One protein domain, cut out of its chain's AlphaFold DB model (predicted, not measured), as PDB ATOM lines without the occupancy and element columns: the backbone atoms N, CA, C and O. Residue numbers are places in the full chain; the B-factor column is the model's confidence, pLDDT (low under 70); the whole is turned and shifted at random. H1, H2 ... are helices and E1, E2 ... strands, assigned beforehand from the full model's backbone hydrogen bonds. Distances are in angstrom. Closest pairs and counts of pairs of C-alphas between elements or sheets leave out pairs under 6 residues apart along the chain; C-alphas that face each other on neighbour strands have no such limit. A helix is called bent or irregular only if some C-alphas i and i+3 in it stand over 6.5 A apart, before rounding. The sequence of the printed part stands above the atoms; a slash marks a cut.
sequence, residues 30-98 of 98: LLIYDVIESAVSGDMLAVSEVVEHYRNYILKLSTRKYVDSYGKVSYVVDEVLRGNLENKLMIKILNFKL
ATOM      1  N   LEU A  30     159.065 191.350 188.968       86.25
ATOM      2  CA  LEU A  30     159.954 192.444 188.611       86.25
ATOM      3  C   LEU A  30     161.266 192.288 189.377       86.25
ATOM      4  O   LEU A  30     161.270 191.899 190.545       86.25
ATOM      5  N   LEU A  31     162.372 192.623 188.720       87.44
ATOM      6  CA  LEU A  31     163.655 192.688 189.400       87.44
ATOM      7  C   LEU A  31     163.618 193.817 190.440       87.44
ATOM      8  O   LEU A  31     163.141 194.917 190.146       87.44
ATOM      9  N   ILE A  32     164.106 193.539 191.646       92.50
ATOM     10  CA  ILE A  32     164.135 194.514 192.740       92.50
ATOM     11  C   ILE A  32     165.084 195.656 192.357       92.50
ATOM     12  O   ILE A  32     166.167 195.413 191.825       92.50
ATOM     13  N   TYR A  33     164.684 196.901 192.635       92.25
ATOM     14  CA  TYR A  33     165.473 198.092 192.298       92.25
ATOM     15  C   TYR A  33     166.900 198.026 192.863       92.25
ATOM     16  O   TYR A  33     167.849 198.271 192.126       92.25
ATOM     17  N   ASP A  34     167.058 197.593 194.114       94.56
ATOM     18  CA  ASP A  34     168.353 197.466 194.796       94.56
ATOM     19  C   ASP A  34     169.339 196.559 194.035       94.56
ATOM     20  O   ASP A  34     170.545 196.814 194.003       94.56
ATOM     21  N   VAL A  35     168.832 195.517 193.364       94.31
ATOM     22  CA  VAL A  35     169.648 194.627 192.522       94.31
ATOM     23  C   VAL A  35     170.096 195.361 191.259       94.31
ATOM     24  O   VAL A  35     171.248 195.231 190.849       94.31
ATOM     25  N   ILE A  36     169.230 196.181 190.657       94.06
ATOM     26  CA  ILE A  36     169.598 197.012 189.501       94.06
ATOM     27  C   ILE A  36     170.662 198.031 189.915       94.06
ATOM     28  O   ILE A  36     171.684 198.139 189.247       94.06
ATOM     29  N   GLU A  37     170.462 198.741 191.024       96.19
ATOM     30  CA  GLU A  37     171.410 199.739 191.531       96.19
ATOM     31  C   GLU A  37     172.790 199.127 191.819       96.19
ATOM     32  O   GLU A  37     173.823 199.657 191.392       96.19
ATOM     33  N   SER A  38     172.814 197.956 192.461       95.81
ATOM     34  CA  SER A  38     174.045 197.207 192.733       95.81
ATOM     35  C   SER A  38     174.729 196.748 191.440       95.81
ATOM     36  O   SER A  38     175.950 196.855 191.300       95.81
ATOM     37  N   ALA A  39     173.951 196.301 190.450       95.50
ATOM     38  CA  ALA A  39     174.476 195.874 189.158       95.50
ATOM     39  C   ALA A  39     175.083 197.040 188.362       95.50
ATOM     40  O   ALA A  39     176.147 196.890 187.761       95.50
ATOM     41  N   VAL A  40     174.443 198.213 188.389       95.88
ATOM     42  CA  VAL A  40     174.957 199.445 187.765       95.88
ATOM     43  C   VAL A  40     176.235 199.923 188.459       95.88
ATOM     44  O   VAL A  40     177.145 200.420 187.800       95.88
ATOM     45  N   SER A  41     176.352 199.686 189.767       94.38
ATOM     46  CA  SER A  41     177.570 199.948 190.546       94.38
ATOM     47  C   SER A  41     178.714 198.961 190.256       94.38
ATOM     48  O   SER A  41     179.830 199.152 190.741       94.38
ATOM     49  N   GLY A  42     178.468 197.923 189.449       91.56
ATOM     50  CA  GLY A  42     179.467 196.938 189.033       91.56
ATOM     51  C   GLY A  42     179.564 195.695 189.921       91.56
ATOM     52  O   GLY A  42     180.533 194.945 189.784       91.56
ATOM     53  N   ASP A  43     178.594 195.442 190.809       95.38
ATOM     54  CA  ASP A  43     178.536 194.181 191.554       95.38
ATOM     55  C   ASP A  43     178.275 193.010 190.594       95.38
ATOM     56  O   ASP A  43     177.228 192.901 189.953       95.38
ATOM     57  N   MET A  44     179.250 192.106 190.509       90.88
ATOM     58  CA  MET A  44     179.213 190.946 189.626       90.88
ATOM     59  C   MET A  44     178.042 190.001 189.930       90.88
ATOM     60  O   MET A  44     177.490 189.409 188.999       90.88
ATOM     61  N   LEU A  45     177.658 189.847 191.202       92.75
ATOM     62  CA  LEU A  45     176.541 188.982 191.587       92.75
ATOM     63  C   LEU A  45     175.216 189.587 191.125       92.75
ATOM     64  O   LEU A  45     174.416 188.894 190.497       92.75
ATOM     65  N   ALA A  46     175.042 190.893 191.330       94.44
ATOM     66  CA  ALA A  46     173.861 191.618 190.882       94.44
ATOM     67  C   ALA A  46     173.749 191.652 189.347       94.44
ATOM     68  O   ALA A  46     172.678 191.407 188.797       94.44
ATOM     69  N   VAL A  47     174.857 191.859 188.619       93.06
ATOM     70  CA  VAL A  47     174.873 191.768 187.145       93.06
ATOM     71  C   VAL A  47     174.446 190.376 186.674       93.06
ATOM     72  O   VAL A  47     173.651 190.260 185.740       93.06
ATOM     73  N   SER A  48     174.950 189.316 187.314       91.75
ATOM     74  CA  SER A  48     174.565 187.941 186.981       91.75
ATOM     75  C   SER A  48     173.077 187.701 187.225       91.75
ATOM     76  O   SER A  48     172.429 187.054 186.405       91.75
ATOM     77  N   GLU A  49     172.530 188.227 188.318       93.31
ATOM     78  CA  GLU A  49     171.109 188.113 188.642       93.31
ATOM     79  C   GLU A  49     170.229 188.820 187.603       93.31
ATOM     80  O   GLU A  49     169.253 188.245 187.118       93.31
ATOM     81  N   VAL A  50     170.623 190.024 187.170       93.56
ATOM     82  CA  VAL A  50     169.935 190.746 186.090       93.56
ATOM     83  C   VAL A  50     169.971 189.941 184.788       93.56
ATOM     84  O   VAL A  50     168.945 189.786 184.126       93.56
ATOM     85  N   VAL A  51     171.133 189.410 184.395       91.94
ATOM     86  CA  VAL A  51     171.261 188.614 183.161       91.94
ATOM     87  C   VAL A  51     170.399 187.351 183.226       91.94
ATOM     88  O   VAL A  51     169.692 187.054 182.262       91.94
ATOM     89  N   GLU A  52     170.386 186.656 184.365       91.69
ATOM     90  CA  GLU A  52     169.571 185.454 184.565       91.69
ATOM     91  C   GLU A  52     168.071 185.768 184.493       91.69
ATOM     92  O   GLU A  52     167.311 185.053 183.835       91.69
ATOM     93  N   HIS A  53     167.637 186.893 185.067       92.94
ATOM     94  CA  HIS A  53     166.255 187.357 184.960       92.94
ATOM     95  C   HIS A  53     165.814 187.559 183.496       92.94
ATOM     96  O   HIS A  53     164.705 187.180 183.104       92.94
ATOM     97  N   TYR A  54     166.693 188.103 182.649       93.50
ATOM     98  CA  TYR A  54     166.408 188.319 181.227       93.50
ATOM     99  C   TYR A  54     166.667 187.096 180.337       93.50
ATOM    100  O   TYR A  54     166.312 187.129 179.153       93.50
ATOM    101  N   ARG A  55     167.202 185.996 180.873       92.19
ATOM    102  CA  ARG A  55     167.602 184.809 180.104       92.19
ATOM    103  C   ARG A  55     166.488 184.275 179.205       92.19
ATOM    104  O   ARG A  55     166.676 184.117 178.003       92.19
ATOM    105  N   ASN A  56     165.292 184.061 179.751       91.38
ATOM    106  CA  ASN A  56     164.155 183.544 178.978       91.38
ATOM    107  C   ASN A  56     163.718 184.498 177.858       91.38
ATOM    108  O   ASN A  56     163.262 184.067 176.796       91.38
ATOM    109  N   TYR A  57     163.849 185.806 178.086       94.06
ATOM    110  CA  TYR A  57     163.553 186.804 177.066       94.06
ATOM    111  C   TYR A  57     164.591 186.766 175.941       94.06
ATOM    112  O   TYR A  57     164.215 186.770 174.770       94.06
ATOM    113  N   ILE A  58     165.870 186.642 176.295       94.50
ATOM    114  CA  ILE A  58     166.970 186.504 175.341       94.50
ATOM    115  C   ILE A  58     166.813 185.225 174.518       94.50
ATOM    116  O   ILE A  58     166.833 185.317 173.295       94.50
ATOM    117  N   LEU A  59     166.562 184.071 175.151       94.19
ATOM    118  CA  LEU A  59     166.321 182.794 174.465       94.19
ATOM    119  C   LEU A  59     165.183 182.901 173.448       94.19
ATOM    120  O   LEU A  59     165.286 182.420 172.319       94.19
ATOM    121  N   LYS A  60     164.094 183.579 173.821       94.12
ATOM    122  CA  LYS A  60     162.968 183.803 172.915       94.12
ATOM    123  C   LYS A  60     163.360 184.668 171.715       94.12
ATOM    124  O   LYS A  60     162.944 184.363 170.601       94.12
ATOM    125  N   LEU A  61     164.127 185.738 171.927       95.31
ATOM    126  CA  LEU A  61     164.570 186.638 170.856       95.31
ATOM    127  C   LEU A  61     165.652 186.025 169.963       95.31
ATOM    128  O   LEU A  61     165.734 186.370 168.785       95.31
ATOM    129  N   SER A  62     166.476 185.130 170.503       96.06
ATOM    130  CA  SER A  62     167.501 184.420 169.743       96.06
ATOM    131  C   SER A  62     166.972 183.177 169.030       96.06
ATOM    132  O   SER A  62     167.672 182.621 168.193       96.06
ATOM    133  N   THR A  63     165.736 182.748 169.290       95.25
ATOM    134  CA  THR A  63     165.131 181.609 168.591       95.25
ATOM    135  C   THR A  63     164.723 181.989 167.169       95.25
ATOM    136  O   THR A  63     163.938 182.914 166.952       95.25
ATOM    137  N   ARG A  64     165.209 181.234 166.180       93.00
ATOM    138  CA  ARG A  64     164.897 181.420 164.759       93.00
ATOM    139  C   ARG A  64     164.242 180.183 164.163       93.00
ATOM    140  O   ARG A  64     164.471 179.056 164.595       93.00
ATOM    141  N   LYS A  65     163.427 180.417 163.135       93.12
ATOM    142  CA  LYS A  65     162.841 179.361 162.312       93.12
ATOM    143  C   LYS A  65     163.920 178.795 161.389       93.12
ATOM    144  O   LYS A  65     164.474 179.531 160.577       93.12
ATOM    145  N   TYR A  66     164.171 177.501 161.493       92.56
ATOM    146  CA  TYR A  66     165.027 176.741 160.595       92.56
ATOM    147  C   TYR A  66     164.156 175.798 159.766       92.56
ATOM    148  O   TYR A  66     163.225 175.184 160.284       92.56
ATOM    149  N   VAL A  67     164.418 175.726 158.465       92.69
ATOM    150  CA  VAL A  67     163.728 174.810 157.554       92.69
ATOM    151  C   VAL A  67     164.781 173.874 156.995       92.69
ATOM    152  O   VAL A  67     165.767 174.339 156.426       92.69
ATOM    153  N   ASP A  68     164.600 172.574 157.205       91.00
ATOM    154  CA  ASP A  68     165.514 171.578 156.659       91.00
ATOM    155  C   ASP A  68     165.261 171.319 155.164       91.00
ATOM    156  O   ASP A  68     164.308 171.820 154.561       91.00
ATOM    157  N   SER A  69     166.123 170.503 154.558       91.00
ATOM    158  CA  SER A  69     166.046 170.147 153.136       91.00
ATOM    159  C   SER A  69     164.774 169.379 152.752       91.00
ATOM    160  O   SER A  69     164.458 169.286 151.570       91.00
ATOM    161  N   TYR A  70     164.044 168.832 153.729       91.19
ATOM    162  CA  TYR A  70     162.788 168.105 153.539       91.19
ATOM    163  C   TYR A  70     161.559 168.989 153.820       91.19
ATOM    164  O   TYR A  70     160.429 168.502 153.800       91.19
ATOM    165  N   GLY A  71     161.759 170.286 154.080       90.88
ATOM    166  CA  GLY A  71     160.691 171.245 154.363       90.88
ATOM    167  C   GLY A  71     160.163 171.201 155.800       90.88
ATOM    168  O   GLY A  71     159.185 171.885 156.112       90.88
ATOM    169  N   LYS A  72     160.788 170.434 156.700       92.31
ATOM    170  CA  LYS A  72     160.404 170.397 158.111       92.31
ATOM    171  C   LYS A  72     160.883 171.667 158.802       92.31
ATOM    172  O   LYS A  72     162.043 172.062 158.709       92.31
ATOM    173  N   VAL A  73     159.969 172.286 159.541       93.56
ATOM    174  CA  VAL A  73     160.247 173.476 160.343       93.56
ATOM    175  C   VAL A  73     160.704 173.067 161.740       93.56
ATOM    176  O   VAL A  73     159.993 172.345 162.439       93.56
ATOM    177  N   SER A  74     161.845 173.586 162.176       91.25
ATOM    178  CA  SER A  74     162.291 173.570 163.569       91.25
ATOM    179  C   SER A  74     162.543 174.993 164.073       91.25
ATOM    180  O   SER A  74     162.703 175.937 163.299       91.25
ATOM    181  N   TYR A  75     162.533 175.159 165.393       92.69
ATOM    182  CA  TYR A  75     162.899 176.407 166.054       92.69
ATOM    183  C   TYR A  75     164.177 176.152 166.835       92.69
ATOM    184  O   TYR A  75     164.199 175.286 167.705       92.69
ATOM    185  N   VAL A  76     165.237 176.868 166.478       91.06
ATOM    186  CA  VAL A  76     166.574 176.669 167.039       91.06
ATOM    187  C   VAL A  76     167.071 177.999 167.575       91.06
ATOM    188  O   VAL A  76     166.848 179.048 166.965       91.06
ATOM    189  N   VAL A  77     167.721 177.959 168.732       92.62
ATOM    190  CA  VAL A  77     168.391 179.123 169.305       92.62
ATOM    191  C   VAL A  77     169.621 179.442 168.459       92.62
ATOM    192  O   VAL A  77     170.506 178.612 168.278       92.62
ATOM    193  N   ASP A  78     169.671 180.656 167.922       95.31
ATOM    194  CA  ASP A  78     170.866 181.208 167.297       95.31
ATOM    195  C   ASP A  78     171.832 181.627 168.411       95.31
ATOM    196  O   ASP A  78     171.672 182.676 169.039       95.31
ATOM    197  N   GLU A  79     172.817 180.772 168.676       93.44
ATOM    198  CA  GLU A  79     173.816 180.943 169.735       93.44
ATOM    199  C   GLU A  79     174.638 182.230 169.594       93.44
ATOM    200  O   GLU A  79     174.956 182.893 170.583       93.44
ATOM    201  N   VAL A  80     174.923 182.643 168.357       95.56
ATOM    202  CA  VAL A  80     175.647 183.889 168.084       95.56
ATOM    203  C   VAL A  80     174.763 185.084 168.425       95.56
ATOM    204  O   VAL A  80     175.211 186.038 169.065       95.56
ATOM    205  N   LEU A  81     173.488 185.047 168.032       95.50
ATOM    206  CA  LEU A  81     172.527 186.083 168.403       95.50
ATOM    207  C   LEU A  81     172.287 186.115 169.920       95.50
ATOM    208  O   LEU A  81     172.232 187.209 170.483       95.50
ATOM    209  N   ARG A  82     172.191 184.955 170.581       96.44
ATOM    210  CA  ARG A  82     172.066 184.832 172.043       96.44
ATOM    211  C   ARG A  82     173.226 185.532 172.747       96.44
ATOM    212  O   ARG A  82     172.983 186.477 173.496       96.44
ATOM    213  N   GLY A  83     174.463 185.151 172.431       95.69
ATOM    214  CA  GLY A  83     175.653 185.756 173.034       95.69
ATOM    215  C   GLY A  83     175.759 187.258 172.756       95.69
ATOM    216  O   GLY A  83     176.105 188.041 173.636       95.69
ATOM    217  N   ASN A  84     175.378 187.706 171.555       97.31
ATOM    218  CA  ASN A  84     175.338 189.134 171.233       97.31
ATOM    219  C   ASN A  84     174.307 189.911 172.065       97.31
ATOM    220  O   ASN A  84     174.563 191.062 172.424       97.31
ATOM    221  N   LEU A  85     173.142 189.325 172.349       97.38
ATOM    222  CA  LEU A  85     172.118 189.947 173.192       97.38
ATOM    223  C   LEU A  85     172.557 190.004 174.659       97.38
ATOM    224  O   LEU A  85     172.420 191.059 175.275       97.38
ATOM    225  N   GLU A  86     173.138 188.926 175.188       95.38
ATOM    226  CA  GLU A  86     173.696 188.884 176.549       95.38
ATOM    227  C   GLU A  86     174.808 189.921 176.734       95.38
ATOM    228  O   GLU A  86     174.751 190.736 177.654       95.38
ATOM    229  N   ASN A  87     175.764 189.978 175.803       96.00
ATOM    230  CA  ASN A  87     176.848 190.961 175.842       96.00
ATOM    231  C   ASN A  87     176.317 192.397 175.774       96.00
ATOM    232  O   ASN A  87     176.764 193.267 176.523       96.00
ATOM    233  N   LYS A  88     175.333 192.663 174.904       96.69
ATOM    234  CA  LYS A  88     174.690 193.983 174.826       96.69
ATOM    235  C   LYS A  88     173.986 194.348 176.127       96.69
ATOM    236  O   LYS A  88     174.061 195.509 176.524       96.69
ATOM    237  N   LEU A  89     173.327 193.391 176.780       96.19
ATOM    238  CA  LEU A  89     172.679 193.607 178.068       96.19
ATOM    239  C   LEU A  89     173.711 193.942 179.151       96.19
ATOM    240  O   LEU A  89     173.575 194.979 179.793       96.19
ATOM    241  N   MET A  90     174.773 193.144 179.297       94.31
ATOM    242  CA  MET A  90     175.844 193.404 180.270       94.31
ATOM    243  C   MET A  90     176.475 194.788 180.075       94.31
ATOM    244  O   MET A  90     176.561 195.570 181.018       94.31
ATOM    245  N   ILE A  91     176.851 195.134 178.839       95.50
ATOM    246  CA  ILE A  91     177.416 196.454 178.521       95.50
ATOM    247  C   ILE A  91     176.423 197.565 178.872       95.50
ATOM    248  O   ILE A  91     176.828 198.619 179.361       95.50
ATOM    249  N   LYS A  92     175.126 197.361 178.621       96.38
ATOM    250  CA  LYS A  92     174.103 198.362 178.933       96.38
ATOM    251  C   LYS A  92     173.895 198.552 180.424       96.38
ATOM    252  O   LYS A  92     173.746 199.701 180.809       96.38
ATOM    253  N   ILE A  93     173.933 197.489 181.223       94.44
ATOM    254  CA  ILE A  93     173.851 197.571 182.688       94.44
ATOM    255  C   ILE A  93     175.006 198.419 183.228       94.44
ATOM    256  O   ILE A  93     174.772 199.395 183.928       94.44
ATOM    257  N   LEU A  94     176.242 198.120 182.817       92.56
ATOM    258  CA  LEU A  94     177.437 198.825 183.303       92.56
ATOM    259  C   LEU A  94     177.517 200.297 182.866       92.56
ATOM    260  O   LEU A  94     178.209 201.093 183.489       92.56
ATOM    261  N   ASN A  95     176.845 200.663 181.772       94.25
ATOM    262  CA  ASN A  95     176.789 202.042 181.274       94.25
ATOM    263  C   ASN A  95     175.450 202.728 181.580       94.25
ATOM    264  O   ASN A  95     175.179 203.812 181.051       94.25
ATOM    265  N   PHE A  96     174.580 202.083 182.355       93.88
ATOM    266  CA  PHE A  96     173.281 202.634 182.692       93.88
ATOM    267  C   PHE A  96     173.464 203.816 183.643       93.88
ATOM    268  O   PHE A  96     174.282 203.776 184.558       93.88
ATOM    269  N   LYS A  97     172.705 204.885 183.413       91.50
ATOM    270  CA  LYS A  97     172.615 206.012 184.340       91.50
ATOM    271  C   LYS A  97     171.263 205.898 185.026       91.50
ATOM    272  O   LYS A  97     170.258 205.886 184.316       91.50
ATOM    273  N   LEU A  98     171.287 205.746 186.349       86.31
ATOM    274  CA  LEU A  98     170.094 205.766 187.196       86.31
ATOM    275  C   LEU A  98     169.417 207.141 187.138       86.31
ATOM    276  O   LEU A  98     170.153 208.152 187.029       86.31
TER     277      LEU A  98
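This is residues 30 to 98 of the 98 residues of the protein "Helix-turn-helix domain-containing protein" of Ruminococcus sp. AM45-2 (UniProt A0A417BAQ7). A rod in which two long helices, H2 and H3, run side by side in opposite ways, with the short helix H1 across one end and the hairpin of E1 and E2 extending the rod at the other. H2 has a kink of 52 degrees near residue 56. The 69 printed residues have three named helices and two named strands in the order H1, H2, E1, E2, H3; the sheet is E1 - E2, antiparallel, and the class is mostly helix. The whole is loose, with a radius of gyration of the C-alphas of 15.5 A and spans of 51 by 20 by 17 A.

Look first at H1, residues 33 to 40, which touches residues 45 to 50 of H2, residues 44 to 62, about perpendicular at 85 degrees; the closest C-alphas, of Ala 39 and Val 47, are 4.6 A apart. H2 is irregular: C-alphas 53 and 56 are 7.4 A apart. Next find the hairpin of E1, residues 63 to 67, and E2, residues 73 to 77, where N 64 and O 76 are within hydrogen-bond range at 2.8 A. H3, residues 79 to 94, touches H2 at a steep tilt of 39 degrees, opposite ways; their closest C-alphas, of Ser 62 and Arg 82, are 5.1 A apart. H3 touches H1 with residues 93 to 94 alone, about perpendicular at 80 degrees, closest at the C-alphas of Val 40 and Leu 94, 5.1 A. H1 is apart from both strands. In H1 and H3 every O i to N i+4 pair is within hydrogen-bond range, in H2 13 of 15.

Find C-alpha 33 at (165.473, 198.092, 192.298); from there H1 runs 10.6 A. H2 covers 24.0 A, E1 13.0 A and E2 13.4 A. H3 runs 22.7 A to C-alpha 94 at (177.437, 198.825, 183.303).

The C-alphas farthest apart, of Tyr 70 and Leu 98, are 51.0 A apart. The printed part has no cut, its four links are tight, and no printed residue is under pLDDT 70.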